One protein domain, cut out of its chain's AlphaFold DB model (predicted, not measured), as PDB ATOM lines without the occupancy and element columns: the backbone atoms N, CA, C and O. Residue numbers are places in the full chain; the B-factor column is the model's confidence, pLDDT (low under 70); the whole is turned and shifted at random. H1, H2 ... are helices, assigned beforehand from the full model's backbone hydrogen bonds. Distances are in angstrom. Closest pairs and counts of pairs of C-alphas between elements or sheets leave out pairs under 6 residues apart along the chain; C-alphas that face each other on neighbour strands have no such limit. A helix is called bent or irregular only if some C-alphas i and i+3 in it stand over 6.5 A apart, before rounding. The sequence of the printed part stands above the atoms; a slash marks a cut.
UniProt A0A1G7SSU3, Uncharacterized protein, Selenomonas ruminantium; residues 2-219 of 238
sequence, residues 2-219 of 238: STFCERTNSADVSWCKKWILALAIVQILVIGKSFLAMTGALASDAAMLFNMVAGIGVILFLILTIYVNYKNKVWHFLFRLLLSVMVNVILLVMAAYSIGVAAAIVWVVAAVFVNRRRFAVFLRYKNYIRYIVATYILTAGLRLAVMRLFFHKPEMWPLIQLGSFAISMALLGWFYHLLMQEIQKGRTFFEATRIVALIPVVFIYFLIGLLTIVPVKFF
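Overview. This is residues 2 to 219 of the 238 residues of an uncharacterized protein of Selenomonas ruminantium (UniProt A0A1G7SSU3). Two lobes are joined through the bent helix H7. In the larger, H1, H6 and H5 lie side by side in a row with H6 in the middle, and H2 folds back on H1; in the smaller, the hairpin of H3 and H4 packs on the arm H7b. The printed part has 218 residues, with seven named helices in the order H1 to H7 and no named strand, and its class is all helix. It is loose, with a radius of gyration of the C-alphas of 21.4 A, and flat, spanning 60 by 58 by 28 A.

Along the chain. H1, residues 2 to 38, begins at C-alpha 2 (324.017, 310.230, 385.203) and is 54.8 A long. H2 is residues 45 to 71, 39.0 A. H3, residues 74 to 99, 35.8 A, begins at C-alpha 74 (353.712, 309.144, 390.624) and has a kink of 33 degrees near residue 81. H4 is residues 101 to 119, H5 residues 122 to 150, 37.0 A, and H6 residues 154 to 184, 45.5 A. These three are irregular: C-alphas 114 and 117 are 7.8 A apart, 124 and 127 8.7 A, and 155 and 158 7.2 A. H7, residues 189 to 208, was assigned as one helix by its hydrogen bonds but is bent, with C-alphas 197 and 200 6.9 A apart. Its arms are H7a, residues 189 to 197, and H7b, residues 200 to 208, ending at C-alpha 208 (366.241, 323.708, 396.372).

Arrangement. H1 and H2 form a helical hairpin; they touch, closest at the C-alphas of Leu 29 and Ala 54, 5.3 A. H1 touches H6 at a shallow tilt of 2 degrees, opposite ways, closest at the C-alphas of Ile 20 and Tyr 176, 6.5 A. H5 and H6, another helical hairpin, touch at 6 degrees, closest at the C-alphas of Phe 150 and Met 156, 6.5 A. H7a touches H6 at a steep tilt of 49 degrees, closest at the C-alphas of Leu 179 and Ala 192, 6.2 A. H7b touches H4, closest at the C-alphas of Val 108 and Ile 208, 5.6 A. It also touches H3, closest at the C-alphas of Val 85 and Tyr 205, 6.7 A. H3 and H4 form a helical hairpin, closest at the C-alphas of Ala 96 and Ala 104, 5.3 A. H1 and H3 are apart. Every O i to N i+4 pair is within hydrogen-bond range in H2, H7a and H7b; the figures are 32 of 33 in H1, 20 of 22 in H3, 13 of 15 in H4, 22 of 25 in H5 and 25 of 27 in H6.

Size, cuts and confidence. The two C-alphas farthest apart, those of Thr 3 and Ser 98, are 63.0 A apart. The printed part has no cut and no long link. Confidence is under 70 in residues 2 to 8, 40 to 43 and 211 to 219.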
ATOM      1  N   SER A   2     323.873 310.414 383.741       43.25
ATOM      2  CA  SER A   2     324.017 310.230 385.203       43.25
ATOM      3  C   SER A   2     324.634 308.887 385.630       43.25
ATOM      4  O   SER A   2     325.413 308.836 386.575       43.25
ATOM      5  N   THR A   3     324.379 307.808 384.889       40.78
ATOM      6  CA  THR A   3     324.807 306.448 385.269       40.78
ATOM      7  C   THR A   3     326.314 306.201 385.151       40.78
ATOM      8  O   THR A   3     326.855 305.354 385.857       40.78
ATOM      9  N   PHE A   4     327.024 306.938 384.290       40.16
ATOM     10  CA  PHE A   4     328.475 306.774 384.123       40.16
ATOM     11  C   PHE A   4     329.261 307.433 385.268       40.16
ATOM     12  O   PHE A   4     330.257 306.878 385.722       40.16
ATOM     13  N   CYS A   5     328.771 308.570 385.779       50.72
ATOM     14  CA  CYS A   5     329.390 309.305 386.884       50.72
ATOM     15  C   CYS A   5     329.182 308.595 388.240       50.72
ATOM     16  O   CYS A   5     330.093 308.544 389.064       50.72
ATOM     17  N   GLU A   6     328.030 307.947 388.451       53.41
ATOM     18  CA  GLU A   6     327.772 307.130 389.651       53.41
ATOM     19  C   GLU A   6     328.604 305.835 389.688       53.41
ATOM     20  O   GLU A   6     329.095 305.419 390.745       53.41
ATOM     21  N   ARG A   7     328.825 305.196 388.529       53.31
ATOM     22  CA  ARG A   7     329.567 303.927 388.446       53.31
ATOM     23  C   ARG A   7     331.061 304.103 388.726       53.31
ATOM     24  O   ARG A   7     331.660 303.238 389.357       53.31
ATOM     25  N   THR A   8     331.656 305.225 388.320       60.56
ATOM     26  CA  THR A   8     333.059 305.546 388.637       60.56
ATOM     27  C   THR A   8     333.233 305.884 390.114       60.56
ATOM     28  O   THR A   8     334.150 305.376 390.756       60.56
ATOM     29  N   ASN A   9     332.291 306.636 390.690       72.31
ATOM     30  CA  ASN A   9     332.364 307.065 392.084       72.31
ATOM     31  C   ASN A   9     332.263 305.875 393.063       72.31
ATOM     32  O   ASN A   9     333.035 305.768 394.013       72.31
ATOM     33  N   SER A  10     331.387 304.901 392.786       80.38
ATOM     34  CA  SER A  10     331.280 303.681 393.608       80.38
ATOM     35  C   SER A  10     332.551 302.813 393.587       80.38
ATOM     36  O   SER A  10     332.946 302.264 394.622       80.38
ATOM     37  N   ALA A  11     333.237 302.727 392.442       87.75
ATOM     38  CA  ALA A  11     334.506 302.013 392.323       87.75
ATOM     39  C   ALA A  11     335.645 302.723 393.078       87.75
ATOM     40  O   ALA A  11     336.410 302.061 393.785       87.75
ATOM     41  N   ASP A  12     335.739 304.051 392.982       89.69
ATOM     42  CA  ASP A  12     336.743 304.855 393.693       89.69
ATOM     43  C   ASP A  12     336.552 304.808 395.217       89.69
ATOM     44  O   ASP A  12     337.515 304.614 395.965       89.69
ATOM     45  N   VAL A  13     335.303 304.877 395.689       90.94
ATOM     46  CA  VAL A  13     334.956 304.699 397.110       90.94
ATOM     47  C   VAL A  13     335.381 303.313 397.607       90.94
ATOM     48  O   VAL A  13     335.950 303.193 398.694       90.94
ATOM     49  N   SER A  14     335.140 302.263 396.817       93.19
ATOM     50  CA  SER A  14     335.560 300.893 397.144       93.19
ATOM     51  C   SER A  14     337.082 300.778 397.257       93.19
ATOM     52  O   SER A  14     337.590 300.241 398.244       93.19
ATOM     53  N   TRP A  15     337.822 301.344 396.299       92.38
ATOM     54  CA  TRP A  15     339.286 301.400 396.343       92.38
ATOM     55  C   TRP A  15     339.806 302.137 397.575       92.38
ATOM     56  O   TRP A  15     340.685 301.619 398.262       92.38
ATOM     57  N   CYS A  16     339.226 303.293 397.899       93.12
ATOM     58  CA  CYS A  16     339.609 304.066 399.074       93.12
ATOM     59  C   CYS A  16     339.405 303.274 400.374       93.12
ATOM     60  O   CYS A  16     340.325 303.182 401.184       93.12
ATOM     61  N   LYS A  17     338.245 302.625 400.550       94.06
ATOM     62  CA  LYS A  17     337.972 301.785 401.729       94.06
ATOM     63  C   LYS A  17     338.964 300.628 401.848       94.06
ATOM     64  O   LYS A  17     339.519 300.421 402.923       94.06
ATOM     65  N   LYS A  18     339.227 299.903 400.753       93.38
ATOM     66  CA  LYS A  18     340.189 298.785 400.736       93.38
ATOM     67  C   LYS A  18     341.605 299.244 401.077       93.38
ATOM     68  O   LYS A  18     342.293 298.578 401.840       93.38
ATOM     69  N   TRP A  19     342.021 300.389 400.543       92.31
ATOM     70  CA  TRP A  19     343.334 300.970 400.805       92.31
ATOM     71  C   TRP A  19     343.517 301.369 402.275       92.31
ATOM     72  O   TRP A  19     344.518 301.013 402.894       92.31
ATOM     73  N   ILE A  20     342.533 302.059 402.857       94.81
ATOM     74  CA  ILE A  20     342.563 302.447 404.273       94.81
ATOM     75  C   ILE A  20     342.502 301.225 405.188       94.81
ATOM     76  O   ILE A  20     343.223 301.177 406.181       94.81
ATOM     77  N   LEU A  21     341.702 300.215 404.841       93.94
ATOM     78  CA  LEU A  21     341.655 298.959 405.583       93.94
ATOM     79  C   LEU A  21     343.016 298.250 405.561       93.94
ATOM     80  O   LEU A  21     343.487 297.814 406.606       93.94
ATOM     81  N   ALA A  22     343.676 298.179 404.400       92.75
ATOM     82  CA  ALA A  22     345.013 297.600 404.290       92.75
ATOM     83  C   ALA A  22     346.035 298.354 405.162       92.75
ATOM     84  O   ALA A  22     346.804 297.722 405.882       92.75
ATOM     85  N   LEU A  23     345.997 299.692 405.162       92.25
ATOM     86  CA  LEU A  23     346.821 300.526 406.044       92.25
ATOM     87  C   LEU A  23     346.556 300.246 407.529       92.25
ATOM     88  O   LEU A  23     347.504 300.082 408.294       92.25
ATOM     89  N   ALA A  24     345.287 300.161 407.931       94.06
ATOM     90  CA  ALA A  24     344.904 299.871 409.311       94.06
ATOM     91  C   ALA A  24     345.396 298.484 409.751       94.06
ATOM     92  O   ALA A  24     345.986 298.355 410.821       94.06
ATOM     93  N   ILE A  25     345.223 297.460 408.907       92.50
ATOM     94  CA  ILE A  25     345.710 296.099 409.172       92.50
ATOM     95  C   ILE A  25     347.226 296.104 409.374       92.50
ATOM     96  O   ILE A  25     347.714 295.528 410.341       92.50
ATOM     97  N   VAL A  26     347.981 296.791 408.512       91.50
ATOM     98  CA  VAL A  26     349.440 296.893 408.660       91.50
ATOM     99  C   VAL A  26     349.822 297.592 409.961       91.50
ATOM    100  O   VAL A  26     350.703 297.103 410.662       91.50
ATOM    101  N   GLN A  27     349.155 298.690 410.329       91.25
ATOM    102  CA  GLN A  27     349.425 299.366 411.603       91.25
ATOM    103  C   GLN A  27     349.147 298.454 412.807       91.25
ATOM    104  O   GLN A  27     349.958 298.417 413.731       91.25
ATOM    105  N   ILE A  28     348.056 297.678 412.773       91.44
ATOM    106  CA  ILE A  28     347.705 296.696 413.813       91.44
ATOM    107  C   ILE A  28     348.756 295.578 413.896       91.44
ATOM    108  O   ILE A  28     349.180 295.203 414.988       91.44
ATOM    109  N   LEU A  29     349.226 295.064 412.757       89.81
ATOM    110  CA  LEU A  29     350.279 294.045 412.722       89.81
ATOM    111  C   LEU A  29     351.604 294.582 413.276       89.81
ATOM    112  O   LEU A  29     352.285 293.891 414.034       89.81
ATOM    113  N   VAL A  30     351.964 295.824 412.941       86.06
ATOM    114  CA  VAL A  30     353.190 296.465 413.431       86.06
ATOM    115  C   VAL A  30     353.133 296.671 414.944       86.06
ATOM    116  O   VAL A  30     354.070 296.263 415.626       86.06
ATOM    117  N   ILE A  31     352.042 297.226 415.487       87.50
ATOM    118  CA  ILE A  31     351.920 297.416 416.942       87.50
ATOM    119  C   ILE A  31     351.833 296.077 417.682       87.50
ATOM    120  O   ILE A  31     352.447 295.930 418.734       87.50
ATOM    121  N   GLY A  32     351.153 295.075 417.116       84.81
ATOM    122  CA  GLY A  32     351.079 293.733 417.696       84.81
ATOM    123  C   GLY A  32     352.454 293.071 417.790       84.81
ATOM    124  O   GLY A  32     352.790 292.483 418.818       84.81
ATOM    125  N   LYS A  33     353.304 293.256 416.771       82.19
ATOM    126  CA  LYS A  33     354.700 292.796 416.796       82.19
ATOM    127  C   LYS A  33     355.465 293.492 417.909       82.19
ATOM    128  O   LYS A  33     356.217 292.852 418.641       82.19
ATOM    129  N   SER A  34     355.298 294.805 418.017       79.00
ATOM    130  CA  SER A  34     355.984 295.570 419.043       79.00
ATOM    131  C   SER A  34     355.512 295.178 420.448       79.00
ATOM    132  O   SER A  34     356.353 295.035 421.321       79.00
ATOM    133  N   PHE A  35     354.233 294.852 420.648       79.62
ATOM    134  CA  PHE A  35     353.711 294.334 421.917       79.62
ATOM    135  C   PHE A  35     354.269 292.945 422.274       79.62
ATOM    136  O   PHE A  35     354.744 292.739 423.389       79.62
ATOM    137  N   LEU A  36     354.296 292.006 421.321       78.88
ATOM    138  CA  LEU A  36     354.891 290.673 421.509       78.88
ATOM    139  C   LEU A  36     356.386 290.731 421.835       78.88
ATOM    140  O   LEU A  36     356.894 289.915 422.601       78.88
ATOM    141  N   ALA A  37     357.094 291.711 421.269       73.62
ATOM    142  CA  ALA A  37     358.495 291.933 421.587       73.62
ATOM    143  C   ALA A  37     358.718 292.328 423.051       73.62
ATOM    144  O   ALA A  37     359.768 292.046 423.619       73.62
ATOM    145  N   MET A  38     357.723 292.957 423.669       71.69
ATOM    146  CA  MET A  38     357.824 293.511 425.014       71.69
ATOM    147  C   MET A  38     357.433 292.536 426.112       71.69
ATOM    148  O   MET A  38     357.968 292.620 427.211       71.69
ATOM    149  N   THR A  39     356.553 291.581 425.823       74.00
ATOM    150  CA  THR A  39     356.187 290.523 426.773       74.00
ATOM    151  C   THR A  39     357.267 289.441 426.904       74.00
ATOM    152  O   THR A  39     357.051 288.444 427.585       74.00
ATOM    153  N   GLY A  40     358.416 289.591 426.228       67.12
ATOM    154  CA  GLY A  40     359.470 288.573 426.171       67.12
ATOM    155  C   GLY A  40     359.072 287.321 425.379       67.12
ATOM    156  O   GLY A  40     359.864 286.391 425.255       67.12
ATOM    157  N   ALA A  41     357.875 287.303 424.783       66.00
ATOM    158  CA  ALA A  41     357.317 286.150 424.083       66.00
ATOM    159  C   ALA A  41     357.937 285.909 422.693       66.00
ATOM    160  O   ALA A  41     357.526 284.979 422.004       66.00
ATOM    161  N   LEU A  42     358.931 286.709 422.285       61.62
ATOM    162  CA  LEU A  42     359.639 286.611 421.000       61.62
ATOM    163  C   LEU A  42     360.235 285.226 420.715       61.62
ATOM    164  O   LEU A  42     360.380 284.877 419.548       61.62
ATOM    165  N   ALA A  43     360.565 284.461 421.759       62.28
ATOM    166  CA  ALA A  43     361.127 283.115 421.647       62.28
ATOM    167  C   ALA A  43     360.071 282.005 421.481       62.28
ATOM    168  O   ALA A  43     360.434 280.846 421.325       62.28
ATOM    169  N   SER A  44     358.775 282.332 421.534       75.94
ATOM    170  CA  SER A  44     357.706 281.354 421.312       75.94
ATOM    171  C   SER A  44     357.436 281.139 419.820       75.94
ATOM    172  O   SER A  44     357.459 282.089 419.031       75.94
ATOM    173  N   ASP A  45     357.075 279.913 419.437       78.06
ATOM    174  CA  ASP A  45     356.664 279.577 418.064       78.06
ATOM    175  C   ASP A  45     355.504 280.465 417.574       78.06
ATOM    176  O   ASP A  45     355.444 280.869 416.410       78.06
ATOM    177  N   ALA A  46     354.612 280.861 418.489       74.81
ATOM    178  CA  ALA A  46     353.516 281.786 418.213       74.81
ATOM    179  C   ALA A  46     354.004 283.190 417.806       74.81
ATOM    180  O   ALA A  46     353.444 283.803 416.893       74.81
ATOM    181  N   ALA A  47     355.069 283.703 418.432       78.19
ATOM    182  CA  ALA A  47     355.650 284.990 418.057       78.19
ATOM    183  C   ALA A  47     356.396 284.921 416.719       78.19
ATOM    184  O   ALA A  47     356.356 285.883 415.948       78.19
ATOM    185  N   MET A  48     357.029 283.788 416.403       80.38
ATOM    186  CA  MET A  48     357.630 283.556 415.088       80.38
ATOM    187  C   MET A  48     356.568 283.576 413.978       80.38
ATOM    188  O   MET A  48     356.730 284.309 412.998       80.38
ATOM    189  N   LEU A  49     355.449 282.869 414.165       82.56
ATOM    190  CA  LEU A  49     354.317 282.889 413.230       82.56
ATOM    191  C   LEU A  49     353.738 284.297 413.059       82.56
ATOM    192  O   LEU A  49     353.542 284.751 411.930       82.56
ATOM    193  N   PHE A  50     353.525 285.030 414.154       84.94
ATOM    194  CA  PHE A  50     353.035 286.406 414.080       84.94
ATOM    195  C   PHE A  50     354.003 287.319 413.314       84.94
ATOM    196  O   PHE A  50     353.576 288.108 412.472       84.94
ATOM    197  N   ASN A  51     355.312 287.195 413.555       83.94
ATOM    198  CA  ASN A  51     356.333 287.958 412.837       83.94
ATOM    199  C   ASN A  51     356.332 287.660 411.333       83.94
ATOM    200  O   ASN A  51     356.477 288.589 410.535       83.94
ATOM    201  N   MET A  52     356.136 286.398 410.939       86.50
ATOM    202  CA  MET A  52     355.991 286.018 409.533       86.50
ATOM    203  C   MET A  52     354.742 286.644 408.910       86.50
ATOM    204  O   MET A  52     354.841 287.270 407.856       86.50
ATOM    205  N   VAL A  53     353.587 286.552 409.577       88.38
ATOM    206  CA  VAL A  53     352.328 287.154 409.104       88.38
ATOM    207  C   VAL A  53     352.457 288.671 408.977       88.38
ATOM    208  O   VAL A  53     352.079 289.237 407.952       88.38
ATOM    209  N   ALA A  54     353.044 289.335 409.975       87.06
ATOM    210  CA  ALA A  54     353.309 290.768 409.935       87.06
ATOM    211  C   ALA A  54     354.247 291.136 408.775       87.06
ATOM    212  O   ALA A  54     353.980 292.092 408.049       87.06
ATOM    213  N   GLY A  55     355.309 290.353 408.555       86.75
ATOM    214  CA  GLY A  55     356.233 290.532 407.435       86.75
ATOM    215  C   GLY A  55     355.542 290.403 406.076       86.75
ATOM    216  O   GLY A  55     355.658 291.300 405.242       86.75
ATOM    217  N   ILE A  56     354.759 289.339 405.876       90.50
ATOM    218  CA  ILE A  56     353.972 289.121 404.654       90.50
ATOM    219  C   ILE A  56     352.982 290.272 404.444       90.50
ATOM    220  O   ILE A  56     352.892 290.810 403.341       90.50
ATOM    221  N   GLY A  57     352.281 290.703 405.495       89.31
ATOM    222  CA  GLY A  57     351.341 291.823 405.435       89.31
ATOM    223  C   GLY A  57     352.003 293.131 404.993       89.31
ATOM    224  O   GLY A  57     351.485 293.821 404.114       89.31
ATOM    225  N   VAL A  58     353.184 293.446 405.536       89.38
ATOM    226  CA  VAL A  58     353.970 294.623 405.132       89.38
ATOM    227  C   VAL A  58     354.421 294.519 403.673       89.38
ATOM    228  O   VAL A  58     354.312 295.499 402.938       89.38
ATOM    229  N   ILE A  59     354.875 293.345 403.223       90.62
ATOM    230  CA  ILE A  59     355.288 293.119 401.828       90.62
ATOM    231  C   ILE A  59     354.105 293.309 400.872       90.62
ATOM    232  O   ILE A  59     354.222 294.040 399.889       90.62
ATOM    233  N   LEU A  60     352.949 292.708 401.164       91.12
ATOM    234  CA  LEU A  60     351.740 292.858 400.349       91.12
ATOM    235  C   LEU A  60     351.291 294.319 400.270       91.12
ATOM    236  O   LEU A  60     350.924 294.805 399.199       91.12
ATOM    237  N   PHE A  61     351.366 295.043 401.384       89.94
ATOM    238  CA  PHE A  61     351.062 296.465 401.409       89.94
ATOM    239  C   PHE A  61     352.059 297.299 400.593       89.94
ATOM    240  O   PHE A  61     351.663 298.232 399.888       89.94
ATOM    241  N   LEU A  62     353.344 296.947 400.627       91.06
ATOM    242  CA  LEU A  62     354.371 297.589 399.813       91.06
ATOM    243  C   LEU A  62     354.101 297.365 398.319       91.06
ATOM    244  O   LEU A  62     354.118 298.327 397.551       91.06
ATOM    245  N   ILE A  63     353.752 296.141 397.914       93.12
ATOM    246  CA  ILE A  63     353.344 295.820 396.535       93.12
ATOM    247  C   ILE A  63     352.121 296.651 396.128       93.12
ATOM    248  O   ILE A  63     352.120 297.266 395.060       93.12
ATOM    249  N   LEU A  64     351.100 296.730 396.987       92.19
ATOM    250  CA  LEU A  64     349.908 297.543 396.737       92.19
ATOM    251  C   LEU A  64     350.264 299.029 396.578       92.19
ATOM    252  O   LEU A  64     349.744 299.701 395.689       92.19
ATOM    253  N   THR A  65     351.185 299.538 397.396       90.94
ATOM    254  CA  THR A  65     351.676 300.921 397.325       90.94
ATOM    255  C   THR A  65     352.418 301.193 396.026       90.94
ATOM    256  O   THR A  65     352.168 302.209 395.373       90.94
ATOM    257  N   ILE A  66     353.288 300.272 395.603       91.69
ATOM    258  CA  ILE A  66     353.965 300.348 394.306       91.69
ATOM    259  C   ILE A  66     352.932 300.365 393.180       91.69
ATOM    260  O   ILE A  66     353.019 301.222 392.302       91.69
ATOM    261  N   TYR A  67     351.933 299.481 393.226       92.56
ATOM    262  CA  TYR A  67     350.869 299.417 392.226       92.56
ATOM    263  C   TYR A  67     350.083 300.730 392.130       92.56
ATOM    264  O   TYR A  67     349.892 301.253 391.028       92.56
ATOM    265  N   VAL A  68     349.662 301.306 393.262       91.38
ATOM    266  CA  VAL A  68     348.943 302.589 393.289       91.38
ATOM    267  C   VAL A  68     349.812 303.707 392.711       91.38
ATOM    268  O   VAL A  68     349.345 304.429 391.829       91.38
ATOM    269  N   ASN A  69     351.082 303.796 393.126       91.12
ATOM    270  CA  ASN A  69     352.040 304.800 392.641       91.12
ATOM    271  C   ASN A  69     352.442 304.620 391.165       91.12
ATOM    272  O   ASN A  69     352.846 305.568 390.485       91.12
ATOM    273  N   TYR A  70     352.349 303.397 390.648       90.75
ATOM    274  CA  TYR A  70     352.528 303.113 389.229       90.75
ATOM    275  C   TYR A  70     351.303 303.578 388.438       90.75
ATOM    276  O   TYR A  70     351.429 304.362 387.494       90.75
ATOM    277  N   LYS A  71     350.103 303.169 388.871       89.44
ATOM    278  CA  LYS A  71     348.834 303.471 388.197       89.44
ATOM    279  C   LYS A  71     348.515 304.963 388.172       89.44
ATOM    280  O   LYS A  71     348.011 305.461 387.168       89.44
ATOM    281  N   ASN A  72     348.845 305.691 389.233       89.12
ATOM    282  CA  ASN A  72     348.660 307.140 389.295       89.12
ATOM    283  C   ASN A  72     349.808 307.946 388.640       89.12
ATOM    284  O   ASN A  72     349.786 309.181 388.644       89.12
ATOM    285  N   LYS A  73     350.799 307.261 388.048       88.56
ATOM    286  CA  LYS A  73     351.992 307.831 387.406       88.56
ATOM    287  C   LYS A  73     352.876 308.678 388.341       88.56
ATOM    288  O   LYS A  73     353.661 309.484 387.840       88.56
ATOM    289  N   VAL A  74     352.798 308.495 389.664       89.94
ATOM    290  CA  VAL A  74     353.712 309.144 390.624       89.94
ATOM    291  C   VAL A  74     355.154 308.757 390.317       89.94
ATOM    292  O   VAL A  74     355.988 309.643 390.180       89.94
ATOM    293  N   TRP A  75     355.446 307.470 390.093       87.38
ATOM    294  CA  TRP A  75     356.810 307.026 389.774       87.38
ATOM    295  C   TRP A  75     357.379 307.690 388.520       87.38
ATOM    296  O   TRP A  75     358.503 308.173 388.539       87.38
ATOM    297  N   HIS A  76     356.584 307.786 387.453       87.12
ATOM    298  CA  HIS A  76     357.002 308.440 386.211       87.12
ATOM    299  C   HIS A  76     357.361 309.912 386.440       87.12
ATOM    300  O   HIS A  76     358.349 310.408 385.899       87.12
ATOM    301  N   PHE A  77     356.570 310.606 387.262       85.81
ATOM    302  CA  PHE A  77     356.841 311.986 387.640       85.81
ATOM    303  C   PHE A  77     358.111 312.093 388.497       85.81
ATOM    304  O   PHE A  77     358.974 312.919 388.207       85.81
ATOM    305  N   LEU A  78     358.259 311.230 389.505       88.31
ATOM    306  CA  LEU A  78     359.409 311.219 390.409       88.31
ATOM    307  C   LEU A  78     360.719 310.889 389.691       88.31
ATOM    308  O   LEU A  78     361.706 311.568 389.938       88.31
ATOM    309  N   PHE A  79     360.742 309.919 388.775       86.75
ATOM    310  CA  PHE A  79     361.949 309.591 388.004       86.75
ATOM    311  C   PHE A  79     362.389 310.741 387.098       86.75
ATOM    312  O   PHE A  79     363.577 311.043 387.016       86.75
ATOM    313  N   ARG A  80     361.439 311.439 386.463       83.00
ATOM    314  CA  ARG A  80     361.750 312.648 385.682       83.00
ATOM    315  C   ARG A  80     362.248 313.786 386.571       83.00
ATOM    316  O   ARG A  80     363.167 314.504 386.189       83.00
ATOM    317  N   LEU A  81     361.661 313.940 387.757       85.62
ATOM    318  CA  LEU A  81     362.080 314.940 388.735       85.62
ATOM    319  C   LEU A  81     363.474 314.637 389.303       85.62
ATOM    320  O   LEU A  81     364.252 315.563 389.505       85.62
ATOM    321  N   LEU A  82     363.798 313.359 389.523       86.31
ATOM    322  CA  LEU A  82     365.032 312.895 390.157       86.31
ATOM    323  C   LEU A  82     366.277 313.414 389.440       86.31
ATOM    324  O   LEU A  82     367.162 313.952 390.094       86.31
ATOM    325  N   LEU A  83     366.320 313.327 388.109       81.94
ATOM    326  CA  LEU A  83     367.449 313.841 387.326       81.94
ATOM    327  C   LEU A  83     367.651 315.344 387.557       81.94
ATOM    328  O   LEU A  83     368.766 315.796 387.804       81.94
ATOM    329  N   SER A  84     366.563 316.118 387.559       82.81
ATOM    330  CA  SER A  84     366.630 317.554 387.842       82.81
ATOM    331  C   SER A  84     367.051 317.840 389.285       82.81
ATOM    332  O   SER A  84     367.853 318.745 389.519       82.81
ATOM    333  N   VAL A  85     366.552 317.065 390.253       86.00
ATOM    334  CA  VAL A  85     366.953 317.160 391.664       86.00
ATOM    335  C   VAL A  85     368.451 316.906 391.796       86.00
ATOM    336  O   VAL A  85     369.130 317.717 392.412       86.00
ATOM    337  N   MET A  86     368.981 315.840 391.190       86.94
ATOM    338  CA  MET A  86     370.403 315.491 391.274       86.94
ATOM    339  C   MET A  86     371.294 316.630 390.781       86.94
ATOM    340  O   MET A  86     372.214 317.025 391.492       86.94
ATOM    341  N   VAL A  87     370.988 317.217 389.619       86.38
ATOM    342  CA  VAL A  87     371.774 318.344 389.092       86.38
ATOM    343  C   VAL A  87     371.690 319.557 390.025       86.38
ATOM    344  O   VAL A  87     372.716 320.149 390.345       86.38
ATOM    345  N   ASN A  88     370.500 319.905 390.523       88.25
ATOM    346  CA  ASN A  88     370.338 321.034 391.447       88.25
ATOM    347  C   ASN A  88     371.065 320.819 392.780       88.25
ATOM    348  O   ASN A  88     371.670 321.751 393.297       88.25
ATOM    349  N   VAL A  89     371.036 319.600 393.323       88.88
ATOM    350  CA  VAL A  89     371.752 319.255 394.558       88.88
ATOM    351  C   VAL A  89     373.261 319.345 394.346       88.88
ATOM    352  O   VAL A  89     373.943 319.927 395.180       88.88
ATOM    353  N   ILE A  90     373.788 318.837 393.226       89.31
ATOM    354  CA  ILE A  90     375.220 318.934 392.902       89.31
ATOM    355  C   ILE A  90     375.649 320.401 392.786       89.31
ATOM    356  O   ILE A  90     376.649 320.792 393.383       89.31
ATOM    357  N   LEU A  91     374.876 321.235 392.081       88.19
ATOM    358  CA  LEU A  91     375.162 322.667 391.965       88.19
ATOM    359  C   LEU A  91     375.096 323.385 393.319       88.19
ATOM    360  O   LEU A  91     375.985 324.175 393.627       88.19
ATOM    361  N   LEU A  92     374.091 323.079 394.143       88.88
ATOM    362  CA  LEU A  92     373.964 323.622 395.495       88.88
ATOM    363  C   LEU A  92     375.169 323.242 396.364       88.88
ATOM    364  O   LEU A  92     375.712 324.098 397.056       88.88
ATOM    365  N   VAL A  93     375.606 321.980 396.318       89.56
ATOM    366  CA  VAL A  93     376.775 321.498 397.068       89.56
ATOM    367  C   VAL A  93     378.052 322.177 396.579       89.56
ATOM    368  O   VAL A  93     378.837 322.628 397.407       89.56
ATOM    369  N   MET A  94     378.249 322.323 395.265       89.25
ATOM    370  CA  MET A  94     379.403 323.049 394.722       89.25
ATOM    371  C   MET A  94     379.391 324.526 395.133       89.25
ATOM    372  O   MET A  94     380.417 325.049 395.552       89.25
ATOM    373  N   ALA A  95     378.236 325.194 395.083       86.88
ATOM    374  CA  ALA A  95     378.104 326.577 395.537       86.88
ATOM    375  C   ALA A  95     378.398 326.716 397.041       86.88
ATOM    376  O   ALA A  95     379.129 327.620 397.450       86.88
ATOM    377  N   ALA A  96     377.875 325.795 397.855       90.38
ATOM    378  CA  ALA A  96     378.111 325.755 399.293       90.38
ATOM    379  C   ALA A  96     379.573 325.440 399.641       90.38
ATOM    380  O   ALA A  96     380.090 325.981 400.612       90.38
ATOM    381  N   TYR A  97     380.251 324.605 398.855       91.50
ATOM    382  CA  TYR A  97     381.671 324.310 399.038       91.50
ATOM    383  C   TYR A  97     382.553 325.516 398.685       91.50
ATOM    384  O   TYR A  97     383.476 325.836 399.425       91.50
ATOM    385  N   SER A  98     382.243 326.221 397.592       89.06
ATOM    386  CA  SER A  98     383.062 327.338 397.103       89.06
ATOM    387  C   SER A  98     382.916 328.624 397.921       89.06
ATOM    388  O   SER A  98     383.893 329.337 398.120       89.06
ATOM    389  N   ILE A  99     381.700 328.954 398.364       89.12
ATOM    390  CA  ILE A  99     381.376 330.249 399.002       89.12
ATOM    391  C   ILE A  99     380.965 330.059 400.478       89.12
ATOM    392  O   ILE A  99     380.860 331.017 401.243       89.12
ATOM    393  N   GLY A 100     380.745 328.816 400.912       87.69
ATOM    394  CA  GLY A 100     380.278 328.489 402.254       87.69
ATOM    395  C   GLY A 100     378.753 328.513 402.393       87.69
ATOM    396  O   GLY A 100     377.992 328.648 401.429       87.69
ATOM    397  N   VAL A 101     378.289 328.412 403.642       88.50
ATOM    398  CA  VAL A 101     376.859 328.317 404.003       88.50
ATOM    399  C   VAL A 101     376.034 329.495 403.469       88.50
ATOM    400  O   VAL A 101     374.872 329.319 403.105       88.50
ATOM    401  N   ALA A 102     376.633 330.684 403.351       89.69
ATOM    402  CA  ALA A 102     375.966 331.867 402.812       89.69
ATOM    403  C   ALA A 102     375.426 331.650 401.387       89.69
ATOM    404  O   ALA A 102     374.299 332.051 401.095       89.69
ATOM    405  N   ALA A 103     376.163 330.950 400.516       87.94
ATOM    406  CA  ALA A 103     375.682 330.653 399.167       87.94
ATOM    407  C   ALA A 103     374.508 329.674 399.155       87.94
ATOM    408  O   ALA A 103     373.611 329.826 398.331       87.94
ATOM    409  N   ALA A 104     374.458 328.721 400.091       85.88
ATOM    410  CA  ALA A 104     373.303 327.837 400.224       85.88
ATOM    411  C   ALA A 104     372.039 328.623 400.613       85.88
ATOM    412  O   ALA A 104     370.969 328.384 400.055       85.88
ATOM    413  N   ILE A 105     372.163 329.604 401.516       88.81
ATOM    414  CA  ILE A 105     371.045 330.477 401.903       88.81
ATOM    415  C   ILE A 105     370.569 331.296 400.696       88.81
ATOM    416  O   ILE A 105     369.376 331.301 400.392       88.81
ATOM    417  N   VAL A 106     371.493 331.943 399.977       90.56
ATOM    418  CA  VAL A 106     371.168 332.727 398.773       90.56
ATOM    419  C   VAL A 106     370.517 331.851 397.701       90.56
ATOM    420  O   VAL A 106     369.533 332.268 397.093       90.56
ATOM    421  N   TRP A 107     371.003 330.624 397.509       90.12
ATOM    422  CA  TRP A 107     370.430 329.665 396.567       90.12
ATOM    423  C   TRP A 107     368.981 329.322 396.906       90.12
ATOM    424  O   TRP A 107     368.120 329.374 396.030       90.12
ATOM    425  N   VAL A 108     368.688 329.009 398.170       88.75
ATOM    426  CA  VAL A 108     367.321 328.704 398.617       88.75
ATOM    427  C   VAL A 108     366.408 329.915 398.425       88.75
ATOM    428  O   VAL A 108     365.304 329.774 397.900       88.75
ATOM    429  N   VAL A 109     366.867 331.122 398.775       90.25
ATOM    430  CA  VAL A 109     366.099 332.361 398.554       90.25
ATOM    431  C   VAL A 109     365.820 332.576 397.063       90.25
ATOM    432  O   VAL A 109     364.683 332.866 396.683       90.25
ATOM    433  N   ALA A 110     366.822 332.372 396.206       88.88
ATOM    434  CA  ALA A 110     366.671 332.464 394.760       88.88
ATOM    435  C   ALA A 110     365.686 331.412 394.221       88.88
ATOM    436  O   ALA A 110     364.801 331.751 393.433       88.88
ATOM    437  N   ALA A 111     365.777 330.162 394.684       89.00
ATOM    438  CA  ALA A 111     364.872 329.083 394.298       89.00
ATOM    439  C   ALA A 111     363.424 329.411 394.665       89.00
ATOM    440  O   ALA A 111     362.532 329.320 393.818       89.00
ATOM    441  N   VAL A 112     363.188 329.902 395.883       88.81
ATOM    442  CA  VAL A 112     361.858 330.342 396.321       88.81
ATOM    443  C   VAL A 112     361.344 331.495 395.457       88.81
ATOM    444  O   VAL A 112     360.196 331.460 395.006       88.81
ATOM    445  N   PHE A 113     362.181 332.495 395.169       88.81
ATOM    446  CA  PHE A 113     361.785 333.650 394.363       88.81
ATOM    447  C   PHE A 113     361.413 333.264 392.929       88.81
ATOM    448  O   PHE A 113     360.396 333.741 392.413       88.81
ATOM    449  N   VAL A 114     362.198 332.388 392.298       86.56
ATOM    450  CA  VAL A 114     361.954 331.872 390.942       86.56
ATOM    451  C   VAL A 114     360.695 331.001 390.908       86.56
ATOM    452  O   VAL A 114     359.884 331.112 389.988       86.56
ATOM    453  N   ASN A 115     360.469 330.185 391.939       86.75
ATOM    454  CA  ASN A 115     359.352 329.240 391.990       86.75
ATOM    455  C   ASN A 115     358.057 329.827 392.580       86.75
ATOM    456  O   ASN A 115     357.043 329.126 392.625       86.75
ATOM    457  N   ARG A 116     358.030 331.107 392.986       85.25
ATOM    458  CA  ARG A 116     356.890 331.748 393.682       85.25
ATOM    459  C   ARG A 116     355.529 331.530 393.014       85.25
ATOM    460  O   ARG A 116     354.546 331.254 393.695       85.25
ATOM    461  N   ARG A 117     355.464 331.594 391.679       83.00
ATOM    462  CA  ARG A 117     354.214 331.388 390.921       83.00
ATOM    463  C   ARG A 117     353.753 329.931 390.952       83.00
ATOM    464  O   ARG A 117     352.557 329.668 390.996       83.00
ATOM    465  N   ARG A 118     354.692 328.984 390.997       82.81
ATOM    466  CA  ARG A 118     354.400 327.545 391.085       82.81
ATOM    467  C   ARG A 118     353.915 327.162 392.479       82.81
ATOM    468  O   ARG A 118     353.055 326.297 392.604       82.81
ATOM    469  N   PHE A 119     354.360 327.876 393.517       84.06
ATOM    470  CA  PHE A 119     353.838 327.670 394.867       84.06
ATOM    471  C   PHE A 119     352.330 327.960 394.995       84.06
ATOM    472  O   PHE A 119     351.663 327.371 395.845       84.06
ATOM    473  N   ALA A 120     351.759 328.800 394.125       85.56
ATOM    474  CA  ALA A 120     350.330 329.112 394.148       85.56
ATOM    475  C   ALA A 120     349.435 327.877 393.923       85.56
ATOM    476  O   ALA A 120     348.308 327.844 394.417       85.56
ATOM    477  N   VAL A 121     349.932 326.833 393.244       86.25
ATOM    478  CA  VAL A 121     349.186 325.579 393.031       86.25
ATOM    479  C   VAL A 121     348.891 324.880 394.362       86.25
ATOM    480  O   VAL A 121     347.778 324.399 394.570       86.25
ATOM    481  N   PHE A 122     349.829 324.907 395.314       87.31
ATOM    482  CA  PHE A 122     349.635 324.313 396.641       87.31
ATOM    483  C   PHE A 122     348.477 324.966 397.407       87.31
ATOM    484  O   PHE A 122     347.761 324.286 398.140       87.31
ATOM    485  N   LEU A 123     348.208 326.258 397.190       86.75
ATOM    486  CA  LEU A 123     347.109 326.964 397.860       86.75
ATOM    487  C   LEU A 123     345.721 326.413 397.501       86.75
ATOM    488  O   LEU A 123     344.769 326.673 398.237       86.75
ATOM    489  N   ARG A 124     345.591 325.625 396.424       88.25
ATOM    490  CA  ARG A 124     344.357 324.894 396.083       88.25
ATOM    491  C   ARG A 124     344.141 323.659 396.967       88.25
ATOM    492  O   ARG A 124     343.016 323.196 397.113       88.25
ATOM    493  N   TYR A 125     345.198 323.169 397.612       90.19
ATOM    494  CA  TYR A 125     345.247 321.910 398.357       90.19
ATOM    495  C   TYR A 125     345.479 322.122 399.864       90.19
ATOM    496  O   TYR A 125     346.156 321.330 400.519       90.19
ATOM    497  N   LYS A 126     344.897 323.180 400.452       91.00
ATOM    498  CA  LYS A 126     345.113 323.572 401.866       91.00
ATOM    499  C   LYS A 126     344.884 322.435 402.864       91.00
ATOM    500  O   LYS A 126     345.650 322.306 403.814       91.00
ATOM    501  N   ASN A 127     343.862 321.604 402.652       91.44
ATOM    502  CA  ASN A 127     343.568 320.483 403.549       91.44
ATOM    503  C   ASN A 127     344.659 319.406 403.497       91.44
ATOM    504  O   ASN A 127     345.068 318.920 404.548       91.44
ATOM    505  N   TYR A 128     345.185 319.095 402.307       92.31
ATOM    506  CA  TYR A 128     346.322 318.183 402.157       92.31
ATOM    507  C   TYR A 128     347.574 318.736 402.838       92.31
ATOM    508  O   TYR A 128     348.259 318.004 403.540       92.31
ATOM    509  N   ILE A 129     347.845 320.037 402.694       93.00
ATOM    510  CA  ILE A 129     348.986 320.682 403.357       93.00
ATOM    511  C   ILE A 129     348.837 320.615 404.873       93.00
ATOM    512  O   ILE A 129     349.782 320.225 405.548       93.00
ATOM    513  N   ARG A 130     347.657 320.941 405.416       94.12
ATOM    514  CA  ARG A 130     347.381 320.826 406.857       94.12
ATOM    515  C   ARG A 130     347.623 319.406 407.354       94.12
ATOM    516  O   ARG A 130     348.296 319.242 408.364       94.12
ATOM    517  N   TYR A 131     347.129 318.405 406.627       94.81
ATOM    518  CA  TYR A 131     347.347 316.999 406.951       94.81
ATOM    519  C   TYR A 131     348.838 316.625 406.937       94.81
ATOM    520  O   TYR A 131     349.333 316.033 407.894       94.81
ATOM    521  N   ILE A 132     349.576 317.010 405.893       93.81
ATOM    522  CA  ILE A 132     351.010 316.717 405.755       93.81
ATOM    523  C   ILE A 132     351.812 317.399 406.869       93.81
ATOM    524  O   ILE A 132     352.604 316.748 407.547       93.81
ATOM    525  N   VAL A 133     351.581 318.691 407.102       93.25
ATOM    526  CA  VAL A 133     352.258 319.463 408.153       93.25
ATOM    527  C   VAL A 133     351.945 318.883 409.530       93.25
ATOM    528  O   VAL A 133     352.868 318.644 410.300       93.25
ATOM    529  N   ALA A 134     350.677 318.581 409.826       93.88
ATOM    530  CA  ALA A 134     350.296 317.941 411.082       93.88
ATOM    531  C   ALA A 134     350.960 316.567 411.245       93.88
ATOM    532  O   ALA A 134     351.463 316.261 412.322       93.88
ATOM    533  N   THR A 135     351.037 315.772 410.173       93.38
ATOM    534  CA  THR A 135     351.724 314.472 410.177       93.38
ATOM    535  C   THR A 135     353.192 314.634 410.565       93.38
ATOM    536  O   THR A 135     353.659 313.955 411.480       93.38
ATOM    537  N   TYR A 136     353.923 315.560 409.936       91.94
ATOM    538  CA  TYR A 136     355.327 315.815 410.271       91.94
ATOM    539  C   TYR A 136     355.505 316.390 411.681       91.94
ATOM    540  O   TYR A 136     356.388 315.933 412.401       91.94
ATOM    541  N   ILE A 137     354.664 317.337 412.108       93.62
ATOM    542  CA  ILE A 137     354.748 317.936 413.450       93.62
ATOM    543  C   ILE A 137     354.477 316.892 414.533       93.62
ATOM    544  O   ILE A 137     355.246 316.800 415.484       93.62
ATOM    545  N   LEU A 138     353.421 316.086 414.396       92.81
ATOM    546  CA  LEU A 138     353.065 315.078 415.396       92.81
ATOM    547  C   LEU A 138     354.118 313.969 415.473       92.81
ATOM    548  O   LEU A 138     354.525 313.585 416.566       92.81
ATOM    549  N   THR A 139     354.610 313.489 414.328       87.62
ATOM    550  CA  THR A 139     355.636 312.433 414.296       87.62
ATOM    551  C   THR A 139     357.000 312.927 414.781       87.62
ATOM    552  O   THR A 139     357.641 312.254 415.590       87.62
ATOM    553  N   ALA A 140     357.445 314.113 414.355       89.50
ATOM    554  CA  ALA A 140     358.697 314.707 414.824       89.50
ATOM    555  C   ALA A 140     358.611 315.113 416.300       89.50
ATOM    556  O   ALA A 140     359.534 314.838 417.062       89.50
ATOM    557  N   GLY A 141     357.493 315.713 416.715       89.06
ATOM    558  CA  GLY A 141     357.231 316.096 418.100       89.06
ATOM    559  C   GLY A 141     357.260 314.892 419.035       89.06
ATOM    560  O   GLY A 141     357.946 314.930 420.055       89.06
ATOM    561  N   LEU A 142     356.616 313.788 418.645       87.25
ATOM    562  CA  LEU A 142     356.683 312.537 419.394       87.25
ATOM    563  C   LEU A 142     358.117 312.008 419.472       87.25
ATOM    564  O   LEU A 142     358.590 311.689 420.557       87.25
ATOM    565  N   ARG A 143     358.849 311.974 418.352       86.00
ATOM    566  CA  ARG A 143     360.249 311.522 418.332       86.00
ATOM    567  C   ARG A 143     361.144 312.361 419.249       86.00
ATOM    568  O   ARG A 143     361.977 311.803 419.961       86.00
ATOM    569  N   LEU A 144     360.962 313.681 419.258       87.75
ATOM    570  CA  LEU A 144     361.693 314.595 420.136       87.75
ATOM    571  C   LEU A 144     361.326 314.390 421.610       87.75
ATOM    572  O   LEU A 144     362.218 314.360 422.458       87.75
ATOM    573  N   ALA A 145     360.040 314.206 421.921       85.94
ATOM    574  CA  ALA A 145     359.579 313.910 423.275       85.94
ATOM    575  C   ALA A 145     360.162 312.584 423.786       85.94
ATOM    576  O   ALA A 145     360.667 312.526 424.904       85.94
ATOM    577  N   VAL A 146     360.181 311.549 422.940       85.12
ATOM    578  CA  VAL A 146     360.809 310.251 423.232       85.12
ATOM    579  C   VAL A 146     362.294 310.413 423.535       85.12
ATOM    580  O   VAL A 146     362.747 309.959 424.585       85.12
ATOM    581  N   MET A 147     363.041 311.114 422.675       83.69
ATOM    582  CA  MET A 147     364.470 311.354 422.899       83.69
ATOM    583  C   MET A 147     364.755 312.124 424.193       83.69
ATOM    584  O   MET A 147     365.720 311.809 424.881       83.69
ATOM    585  N   ARG A 148     363.945 313.131 424.542       83.56
ATOM    586  CA  ARG A 148     364.221 313.987 425.707       83.56
ATOM    587  C   ARG A 148     363.733 313.416 427.033       83.56
ATOM    588  O   ARG A 148     364.422 313.563 428.034       83.56
ATOM    589  N   LEU A 149     362.548 312.813 427.057       81.56
ATOM    590  CA  LEU A 149     361.867 312.447 428.304       81.56
ATOM    591  C   LEU A 149     361.988 310.961 428.645       81.56
ATOM    592  O   LEU A 149     361.907 310.593 429.815       81.56
ATOM    593  N   PHE A 150     362.178 310.107 427.637       79.25
ATOM    594  CA  PHE A 150     361.993 308.665 427.793       79.25
ATOM    595  C   PHE A 150     363.177 307.816 427.317       79.25
ATOM    596  O   PHE A 150     363.178 306.613 427.554       79.25
ATOM    597  N   PHE A 151     364.210 308.414 426.712       76.19
ATOM    598  CA  PHE A 151     365.375 307.685 426.192       76.19
ATOM    599  C   PHE A 151     366.080 306.821 427.251       76.19
ATOM    600  O   PHE A 151     366.536 305.725 426.950       76.19
ATOM    601  N   HIS A 152     366.109 307.284 428.502       79.75
ATOM    602  CA  HIS A 152     366.737 306.576 429.624       79.75
ATOM    603  C   HIS A 152     365.759 305.676 430.402       79.75
ATOM    604  O   HIS A 152     366.139 305.095 431.412       79.75
ATOM    605  N   LYS A 153     364.494 305.581 429.968       82.31
ATOM    606  CA  LYS A 153     363.420 304.853 430.658       82.31
ATOM    607  C   LYS A 153     362.845 303.765 429.746       82.31
ATOM    608  O   LYS A 153     361.765 303.953 429.182       82.31
ATOM    609  N   PRO A 154     363.543 302.627 429.580       76.69
ATOM    610  CA  PRO A 154     363.095 301.548 428.695       76.69
ATOM    611  C   PRO A 154     361.729 300.973 429.105       76.69
ATOM    612  O   PRO A 154     360.953 300.552 428.252       76.69
ATOM    613  N   GLU A 155     361.380 301.047 430.389       80.56
ATOM    614  CA  GLU A 155     360.060 300.695 430.933       80.56
ATOM    615  C   GLU A 155     358.895 301.522 430.356       80.56
ATOM    616  O   GLU A 155     357.763 301.049 430.320       80.56
ATOM    617  N   MET A 156     359.163 302.728 429.839       82.38
ATOM    618  CA  MET A 156     358.160 303.613 429.224       82.38
ATOM    619  C   MET A 156     357.975 303.363 427.723       82.38
ATOM    620  O   MET A 156     357.076 303.934 427.100       82.38
ATOM    621  N   TRP A 157     358.769 302.467 427.132       78.75
ATOM    622  CA  TRP A 157     358.647 302.074 425.731       78.75
ATOM    623  C   TRP A 157     357.247 301.571 425.309       78.75
ATOM    624  O   TRP A 157     356.831 301.933 424.204       78.75
ATOM    625  N   PRO A 158     356.461 300.832 426.130       79.88
ATOM    626  CA  PRO A 158     355.145 300.359 425.699       79.88
ATOM    627  C   PRO A 158     354.174 301.527 425.563       79.88
ATOM    628  O   PRO A 158     353.428 301.619 424.590       79.88
ATOM    629  N   LEU A 159     354.225 302.467 426.511       81.94
ATOM    630  CA  LEU A 159     353.387 303.660 426.490       81.94
ATOM    631  C   LEU A 159     353.706 304.541 425.275       81.94
ATOM    632  O   LEU A 159     352.798 305.044 424.617       81.94
ATOM    633  N   ILE A 160     354.991 304.687 424.936       84.56
ATOM    634  CA  ILE A 160     355.439 305.422 423.747       84.56
ATOM    635  C   ILE A 160     354.917 304.779 422.464       84.56
ATOM    636  O   ILE A 160     354.462 305.484 421.560       84.56
ATOM    637  N   GLN A 161     354.975 303.451 422.362       83.06
ATOM    638  CA  GLN A 161     354.467 302.742 421.193       83.06
ATOM    639  C   GLN A 161     352.949 302.862 421.069       83.06
ATOM    640  O   GLN A 161     352.458 303.138 419.977       83.06
ATOM    641  N   LEU A 162     352.213 302.731 422.177       84.75
ATOM    642  CA  LEU A 162     350.765 302.945 422.199       84.75
ATOM    643  C   LEU A 162     350.407 304.378 421.792       84.75
ATOM    644  O   LEU A 162     349.516 304.574 420.967       84.75
ATOM    645  N   GLY A 163     351.137 305.379 422.293       86.50
ATOM    646  CA  GLY A 163     350.969 306.774 421.882       86.50
ATOM    647  C   GLY A 163     351.268 306.994 420.396       86.50
ATOM    648  O   GLY A 163     350.493 307.647 419.698       86.50
ATOM    649  N   SER A 164     352.342 306.389 419.879       87.44
ATOM    650  CA  SER A 164     352.688 306.420 418.449       87.44
ATOM    651  C   SER A 164     351.594 305.794 417.588       87.44
ATOM    652  O   SER A 164     351.223 306.351 416.554       87.44
ATOM    653  N   PHE A 165     351.048 304.661 418.027       90.25
ATOM    654  CA  PHE A 165     349.957 303.967 417.354       90.25
ATOM    655  C   PHE A 165     348.671 304.797 417.358       90.25
ATOM    656  O   PHE A 165     348.065 304.976 416.304       90.25
ATOM    657  N   ALA A 166     348.294 305.380 418.498       90.88
ATOM    658  CA  ALA A 166     347.120 306.244 418.606       90.88
ATOM    659  C   ALA A 166     347.216 307.458 417.666       90.88
ATOM    660  O   ALA A 166     346.265 307.757 416.941       90.88
ATOM    661  N   ILE A 167     348.382 308.112 417.609       92.06
ATOM    662  CA  ILE A 167     348.648 309.209 416.667       92.06
ATOM    663  C   ILE A 167     348.540 308.717 415.217       92.06
ATOM    664  O   ILE A 167     347.902 309.373 414.394       92.06
ATOM    665  N   SER A 168     349.127 307.561 414.894       92.06
ATOM    666  CA  SER A 168     349.093 306.991 413.541       92.06
ATOM    667  C   SER A 168     347.671 306.649 413.082       92.06
ATOM    668  O   SER A 168     347.299 306.973 411.953       92.06
ATOM    669  N   MET A 169     346.845 306.094 413.972       93.31
ATOM    670  CA  MET A 169     345.439 305.785 413.706       93.31
ATOM    671  C   MET A 169     344.585 307.048 413.569       93.31
ATOM    672  O   MET A 169     343.739 307.121 412.677       93.31
ATOM    673  N   ALA A 170     344.820 308.071 414.397       94.25
ATOM    674  CA  ALA A 170     344.137 309.358 414.273       94.25
ATOM    675  C   ALA A 170     344.453 310.030 412.924       94.25
ATOM    676  O   ALA A 170     343.552 310.500 412.224       94.25
ATOM    677  N   LEU A 171     345.728 310.011 412.517       94.75
ATOM    678  CA  LEU A 171     346.161 310.483 411.203       94.75
ATOM    679  C   LEU A 171     345.546 309.654 410.073       94.75
ATOM    680  O   LEU A 171     345.093 310.230 409.089       94.75
ATOM    681  N   LEU A 172     345.455 308.330 410.215       94.88
ATOM    682  CA  LEU A 172     344.801 307.468 409.229       94.88
ATOM    683  C   LEU A 172     343.307 307.796 409.076       94.88
ATOM    684  O   LEU A 172     342.804 307.858 407.953       94.88
ATOM    685  N   GLY A 173     342.607 308.057 410.181       95.75
ATOM    686  CA  GLY A 173     341.210 308.493 410.172       95.75
ATOM    687  C   GLY A 173     341.024 309.836 409.460       95.75
ATOM    688  O   GLY A 173     340.144 309.971 408.605       95.75
ATOM    689  N   TRP A 174     341.898 310.810 409.733       96.12
ATOM    690  CA  TRP A 174     341.899 312.082 409.006       96.12
ATOM    691  C   TRP A 174     342.210 311.872 407.519       96.12
ATOM    692  O   TRP A 174     341.519 312.420 406.657       96.12
ATOM    693  N   PHE A 175     343.184 311.025 407.192       95.56
ATOM    694  CA  PHE A 175     343.541 310.710 405.814       95.56
ATOM    695  C   PHE A 175     342.373 310.096 405.036       95.56
ATOM    696  O   PHE A 175     342.087 310.519 403.916       95.56
ATOM    697  N   TYR A 176     341.650 309.153 405.646       95.94
ATOM    698  CA  TYR A 176     340.433 308.579 405.077       95.94
ATOM    699  C   TYR A 176     339.375 309.645 404.798       95.94
ATOM    700  O   TYR A 176     338.842 309.708 403.689       95.94
ATOM    701  N   HIS A 177     339.098 310.503 405.784       94.94
ATOM    702  CA  HIS A 177     338.125 311.578 405.632       94.94
ATOM    703  C   HIS A 177     338.504 312.508 404.475       94.94
ATOM    704  O   HIS A 177     337.663 312.865 403.654       94.94
ATOM    705  N   LEU A 178     339.787 312.843 404.370       94.38
ATOM    706  CA  LEU A 178     340.310 313.721 403.337       94.38
ATOM    707  C   LEU A 178     340.187 313.096 401.937       94.38
ATOM    708  O   LEU A 178     339.708 313.757 401.017       94.38
ATOM    709  N   LEU A 179     340.550 311.819 401.776       93.38
ATOM    710  CA  LEU A 179     340.369 311.108 400.506       93.38
ATOM    711  C   LEU A 179     338.890 311.007 400.116       93.38
ATOM    712  O   LEU A 179     338.551 311.255 398.961       93.38
ATOM    713  N   MET A 180     338.005 310.688 401.065       92.31
ATOM    714  CA  MET A 180     336.568 310.591 400.794       92.31
ATOM    715  C   MET A 180     335.956 311.925 400.384       92.31
ATOM    716  O   MET A 180     335.168 311.951 399.443       92.31
ATOM    717  N   GLN A 181     336.346 313.030 401.023       91.69
ATOM    718  CA  GLN A 181     335.904 314.362 400.609       91.69
ATOM    719  C   GLN A 181     336.286 314.669 399.155       91.69
ATOM    720  O   GLN A 181     335.504 315.266 398.424       91.69
ATOM    721  N   GLU A 182     337.484 314.286 398.720       90.12
ATOM    722  CA  GLU A 182     337.951 314.567 397.357       90.12
ATOM    723  C   GLU A 182     337.303 313.643 396.321       90.12
ATOM    724  O   GLU A 182     336.969 314.097 395.227       90.12
ATOM    725  N   ILE A 183     337.021 312.391 396.691       90.38
ATOM    726  CA  ILE A 183     336.228 311.470 395.867       90.38
ATOM    727  C   ILE A 183     334.793 311.986 395.702       90.38
ATOM    728  O   ILE A 183     334.266 312.026 394.592       90.38
ATOM    729  N   GLN A 184     334.180 312.492 396.775       88.12
ATOM    730  CA  GLN A 184     332.850 313.111 396.724       88.12
ATOM    731  C   GLN A 184     332.807 314.365 395.838       88.12
ATOM    732  O   GLN A 184     331.781 314.635 395.221       88.12
ATOM    733  N   LYS A 185     333.920 315.100 395.717       87.25
ATOM    734  CA  LYS A 185     334.070 316.226 394.774       87.25
ATOM    735  C   LYS A 185     334.284 315.787 393.318       87.25
ATOM    736  O   LYS A 185     334.439 316.643 392.451       87.25
ATOM    737  N   GLY A 186     334.307 314.483 393.041       85.00
ATOM    738  CA  GLY A 186     334.434 313.920 391.696       85.00
ATOM    739  C   GLY A 186     335.865 313.602 391.259       85.00
ATOM    740  O   GLY A 186     336.066 313.267 390.093       85.00
ATOM    741  N   ARG A 187     336.864 313.684 392.152       87.88
ATOM    742  CA  ARG A 187     338.223 313.213 391.837       87.88
ATOM    743  C   ARG A 187     338.307 311.697 391.966       87.88
ATOM    744  O   ARG A 187     337.698 311.097 392.845       87.88
ATOM    745  N   THR A 188     339.139 311.071 391.141       90.50
ATOM    746  CA  THR A 188     339.401 309.631 391.283       90.50
ATOM    747  C   THR A 188     340.285 309.353 392.502       90.50
ATOM    748  O   THR A 188     341.110 310.188 392.892       90.50
ATOM    749  N   PHE A 189     340.197 308.149 393.076       91.25
ATOM    750  CA  PHE A 189     341.058 307.740 394.196       91.25
ATOM    751  C   PHE A 189     342.552 307.870 393.846       91.25
ATOM    752  O   PHE A 189     343.370 308.324 394.651       91.25
ATOM    753  N   PHE A 190     342.915 307.497 392.618       90.38
ATOM    754  CA  PHE A 190     344.295 307.554 392.141       90.38
ATOM    755  C   PHE A 190     344.808 308.992 391.983       90.38
ATOM    756  O   PHE A 190     345.992 309.246 392.194       90.38
ATOM    757  N   GLU A 191     343.940 309.942 391.640       89.50
ATOM    758  CA  GLU A 191     344.298 311.359 391.586       89.50
ATOM    759  C   GLU A 191     344.475 311.946 392.993       89.50
ATOM    760  O   GLU A 191     345.491 312.585 393.266       89.50
ATOM    761  N   ALA A 192     343.547 311.663 393.910       91.44
ATOM    762  CA  ALA A 192     343.626 312.118 395.297       91.44
ATOM    763  C   ALA A 192     344.910 311.621 395.990       91.44
ATOM    764  O   ALA A 192     345.650 312.395 396.593       91.44
ATOM    765  N   THR A 193     345.236 310.335 395.833       91.69
ATOM    766  CA  THR A 193     346.468 309.743 396.386       91.69
ATOM    767  C   THR A 193     347.742 310.301 395.753       91.69
ATOM    768  O   THR A 193     348.726 310.524 396.460       91.69
ATOM    769  N   ARG A 194     347.732 310.583 394.444       92.50
ATOM    770  CA  ARG A 194     348.857 311.228 393.752       92.50
ATOM    771  C   ARG A 194     349.175 312.597 394.341       92.50
ATOM    772  O   ARG A 194     350.343 312.891 394.572       92.50
ATOM    773  N   ILE A 195     348.159 313.417 394.603       91.44
ATOM    774  CA  ILE A 195     348.337 314.765 395.159       91.44
ATOM    775  C   ILE A 195     349.051 314.690 396.511       91.44
ATOM    776  O   ILE A 195     350.052 315.372 396.715       91.44
ATOM    777  N   VAL A 196     348.603 313.800 397.401       92.31
ATOM    778  CA  VAL A 196     349.229 313.579 398.719       92.31
ATOM    779  C   VAL A 196     350.697 313.198 398.572       92.31
ATOM    780  O   VAL A 196     351.543 313.740 399.276       92.31
ATOM    781  N   ALA A 197     350.993 312.263 397.664       90.62
ATOM    782  CA  ALA A 197     352.338 311.737 397.468       90.62
ATOM    783  C   ALA A 197     353.292 312.782 396.867       90.62
ATOM    784  O   ALA A 197     354.462 312.841 397.245       90.62
ATOM    785  N   LEU A 198     352.806 313.616 395.943       91.81
ATOM    786  CA  LEU A 198     353.633 314.584 395.226       91.81
ATOM    787  C   LEU A 198     353.846 315.891 395.988       91.81
ATOM    788  O   LEU A 198     354.918 316.474 395.841       91.81
ATOM    789  N   ILE A 199     352.887 316.355 396.801       92.62
ATOM    790  CA  ILE A 199     353.017 317.631 397.525       92.62
ATOM    791  C   ILE A 199     354.346 317.753 398.285       92.62
ATOM    792  O   ILE A 199     355.057 318.721 398.014       92.62
ATOM    793  N   PRO A 200     354.728 316.832 399.193       90.56
ATOM    794  CA  PRO A 200     355.939 317.012 399.988       90.56
ATOM    795  C   PRO A 200     357.197 316.987 399.115       90.56
ATOM    796  O   PRO A 200     358.083 317.820 399.288       90.56
ATOM    797  N   VAL A 201     357.254 316.089 398.126       90.06
ATOM    798  CA  VAL A 201     358.426 315.944 397.254       90.06
ATOM    799  C   VAL A 201     358.606 317.165 396.353       90.06
ATOM    800  O   VAL A 201     359.702 317.714 396.263       90.06
ATOM    801  N   VAL A 202     357.531 317.625 395.709       89.94
ATOM    802  CA  VAL A 202     357.583 318.797 394.827       89.94
ATOM    803  C   VAL A 202     357.831 320.073 395.622       89.94
ATOM    804  O   VAL A 202     358.575 320.937 395.165       89.94
ATOM    805  N   PHE A 203     357.248 320.188 396.817       90.12
ATOM    806  CA  PHE A 203     357.483 321.328 397.696       90.12
ATOM    807  C   PHE A 203     358.962 321.435 398.072       90.12
ATOM    808  O   PHE A 203     359.559 322.489 397.868       90.12
ATOM    809  N   ILE A 204     359.573 320.337 398.539       88.81
ATOM    810  CA  ILE A 204     361.009 320.295 398.851       88.81
ATOM    811  C   ILE A 204     361.828 320.634 397.610       88.81
ATOM    812  O   ILE A 204     362.720 321.475 397.687       88.81
ATOM    813  N   TYR A 205     361.503 320.041 396.459       88.88
ATOM    814  CA  TYR A 205     362.196 320.350 395.216       88.88
ATOM    815  C   TYR A 205     362.143 321.843 394.881       88.88
ATOM    816  O   TYR A 205     363.166 322.395 394.509       88.88
ATOM    817  N   PHE A 206     361.021 322.538 395.055       88.44
ATOM    818  CA  PHE A 206     360.965 323.977 394.778       88.44
ATOM    819  C   PHE A 206     361.740 324.851 395.767       88.44
ATOM    820  O   PHE A 206     362.047 325.994 395.427       88.44
ATOM    821  N   LEU A 207     362.073 324.345 396.957       87.12
ATOM    822  CA  LEU A 207     362.957 325.049 397.891       87.12
ATOM    823  C   LEU A 207     364.427 324.994 397.460       87.12
ATOM    824  O   LEU A 207     365.182 325.905 397.778       87.12
ATOM    825  N   ILE A 208     364.833 323.941 396.747       84.88
ATOM    826  CA  ILE A 208     366.241 323.708 396.372       84.88
ATOM    827  C   ILE A 208     366.499 323.799 394.865       84.88
ATOM    828  O   ILE A 208     367.639 323.932 394.434       84.88
ATOM    829  N   GLY A 209     365.459 323.688 394.048       81.44
ATOM    830  CA  GLY A 209     365.543 323.525 392.606       81.44
ATOM    831  C   GLY A 209     365.392 324.848 391.876       81.44
ATOM    832  O   GLY A 209     364.313 325.445 391.864       81.44
ATOM    833  N   LEU A 210     366.450 325.272 391.191       78.44
ATOM    834  CA  LEU A 210     366.413 326.369 390.232       78.44
ATOM    835  C   LEU A 210     365.999 325.824 388.864       78.44
ATOM    836  O   LEU A 210     366.811 325.442 388.020       78.44
ATOM    837  N   LEU A 211     364.686 325.814 388.641       69.00
ATOM    838  CA  LEU A 211     364.050 325.370 387.396       69.00
ATOM    839  C   LEU A 211     364.481 326.164 386.151       69.00
ATOM    840  O   LEU A 211     364.296 325.690 385.033       69.00
ATOM    841  N   THR A 212     365.044 327.357 386.347       61.81
ATOM    842  CA  THR A 212     365.630 328.204 385.302       61.81
ATOM    843  C   THR A 212     367.008 327.726 384.843       61.81
ATOM    844  O   THR A 212     367.352 327.948 383.688       61.81
ATOM    845  N   ILE A 213     367.781 327.061 385.711       59.41
ATOM    846  CA  ILE A 213     369.154 326.605 385.421       59.41
ATOM    847  C   ILE A 213     369.147 325.206 384.804       59.41
ATOM    848  O   ILE A 213     369.893 324.932 383.869       59.41
ATOM    849  N   VAL A 214     368.270 324.327 385.291       59.59
ATOM    850  CA  VAL A 214     368.104 322.968 384.758       59.59
ATOM    851  C   VAL A 214     366.677 322.831 384.242       59.59
ATOM    852  O   VAL A 214     365.826 322.245 384.925       59.59
ATOM    853  N   PRO A 215     366.357 323.400 383.065       56.62
ATOM    854  CA  PRO A 215     365.020 323.259 382.537       56.62
ATOM    855  C   PRO A 215     364.805 321.785 382.197       56.62
ATOM    856  O   PRO A 215     365.503 321.195 381.374       56.62
ATOM    857  N   VAL A 216     363.789 321.186 382.819       54.56
ATOM    858  CA  VAL A 216     363.404 319.776 382.610       54.56
ATOM    859  C   VAL A 216     363.060 319.482 381.136       54.56
ATOM    860  O   VAL A 216     363.038 318.325 380.725       54.56
ATOM    861  N   LYS A 217     362.879 320.537 380.324       51.09
ATOM    862  CA  LYS A 217     362.761 320.481 378.862       51.09
ATOM    863  C   LYS A 217     363.947 319.790 378.166       51.09
ATOM    864  O   LYS A 217     363.747 319.207 377.111       51.09
ATOM    865  N   PHE A 218     365.154 319.809 378.743       49.09
ATOM    866  CA  PHE A 218     366.305 319.104 378.156       49.09
ATOM    867  C   PHE A 218     366.175 317.574 378.208       49.09
ATOM    868  O   PHE A 218     366.792 316.886 377.403       49.09
ATOM    869  N   PHE A 219     365.363 317.039 379.125       47.84
ATOM    870  CA  PHE A 219     365.210 315.593 379.337       47.84
ATOM    871  C   PHE A 219     363.820 315.062 378.945       47.84
ATOM    872  O   PHE A 219     363.571 313.860 378.984       47.84
TER     873      PHE A 219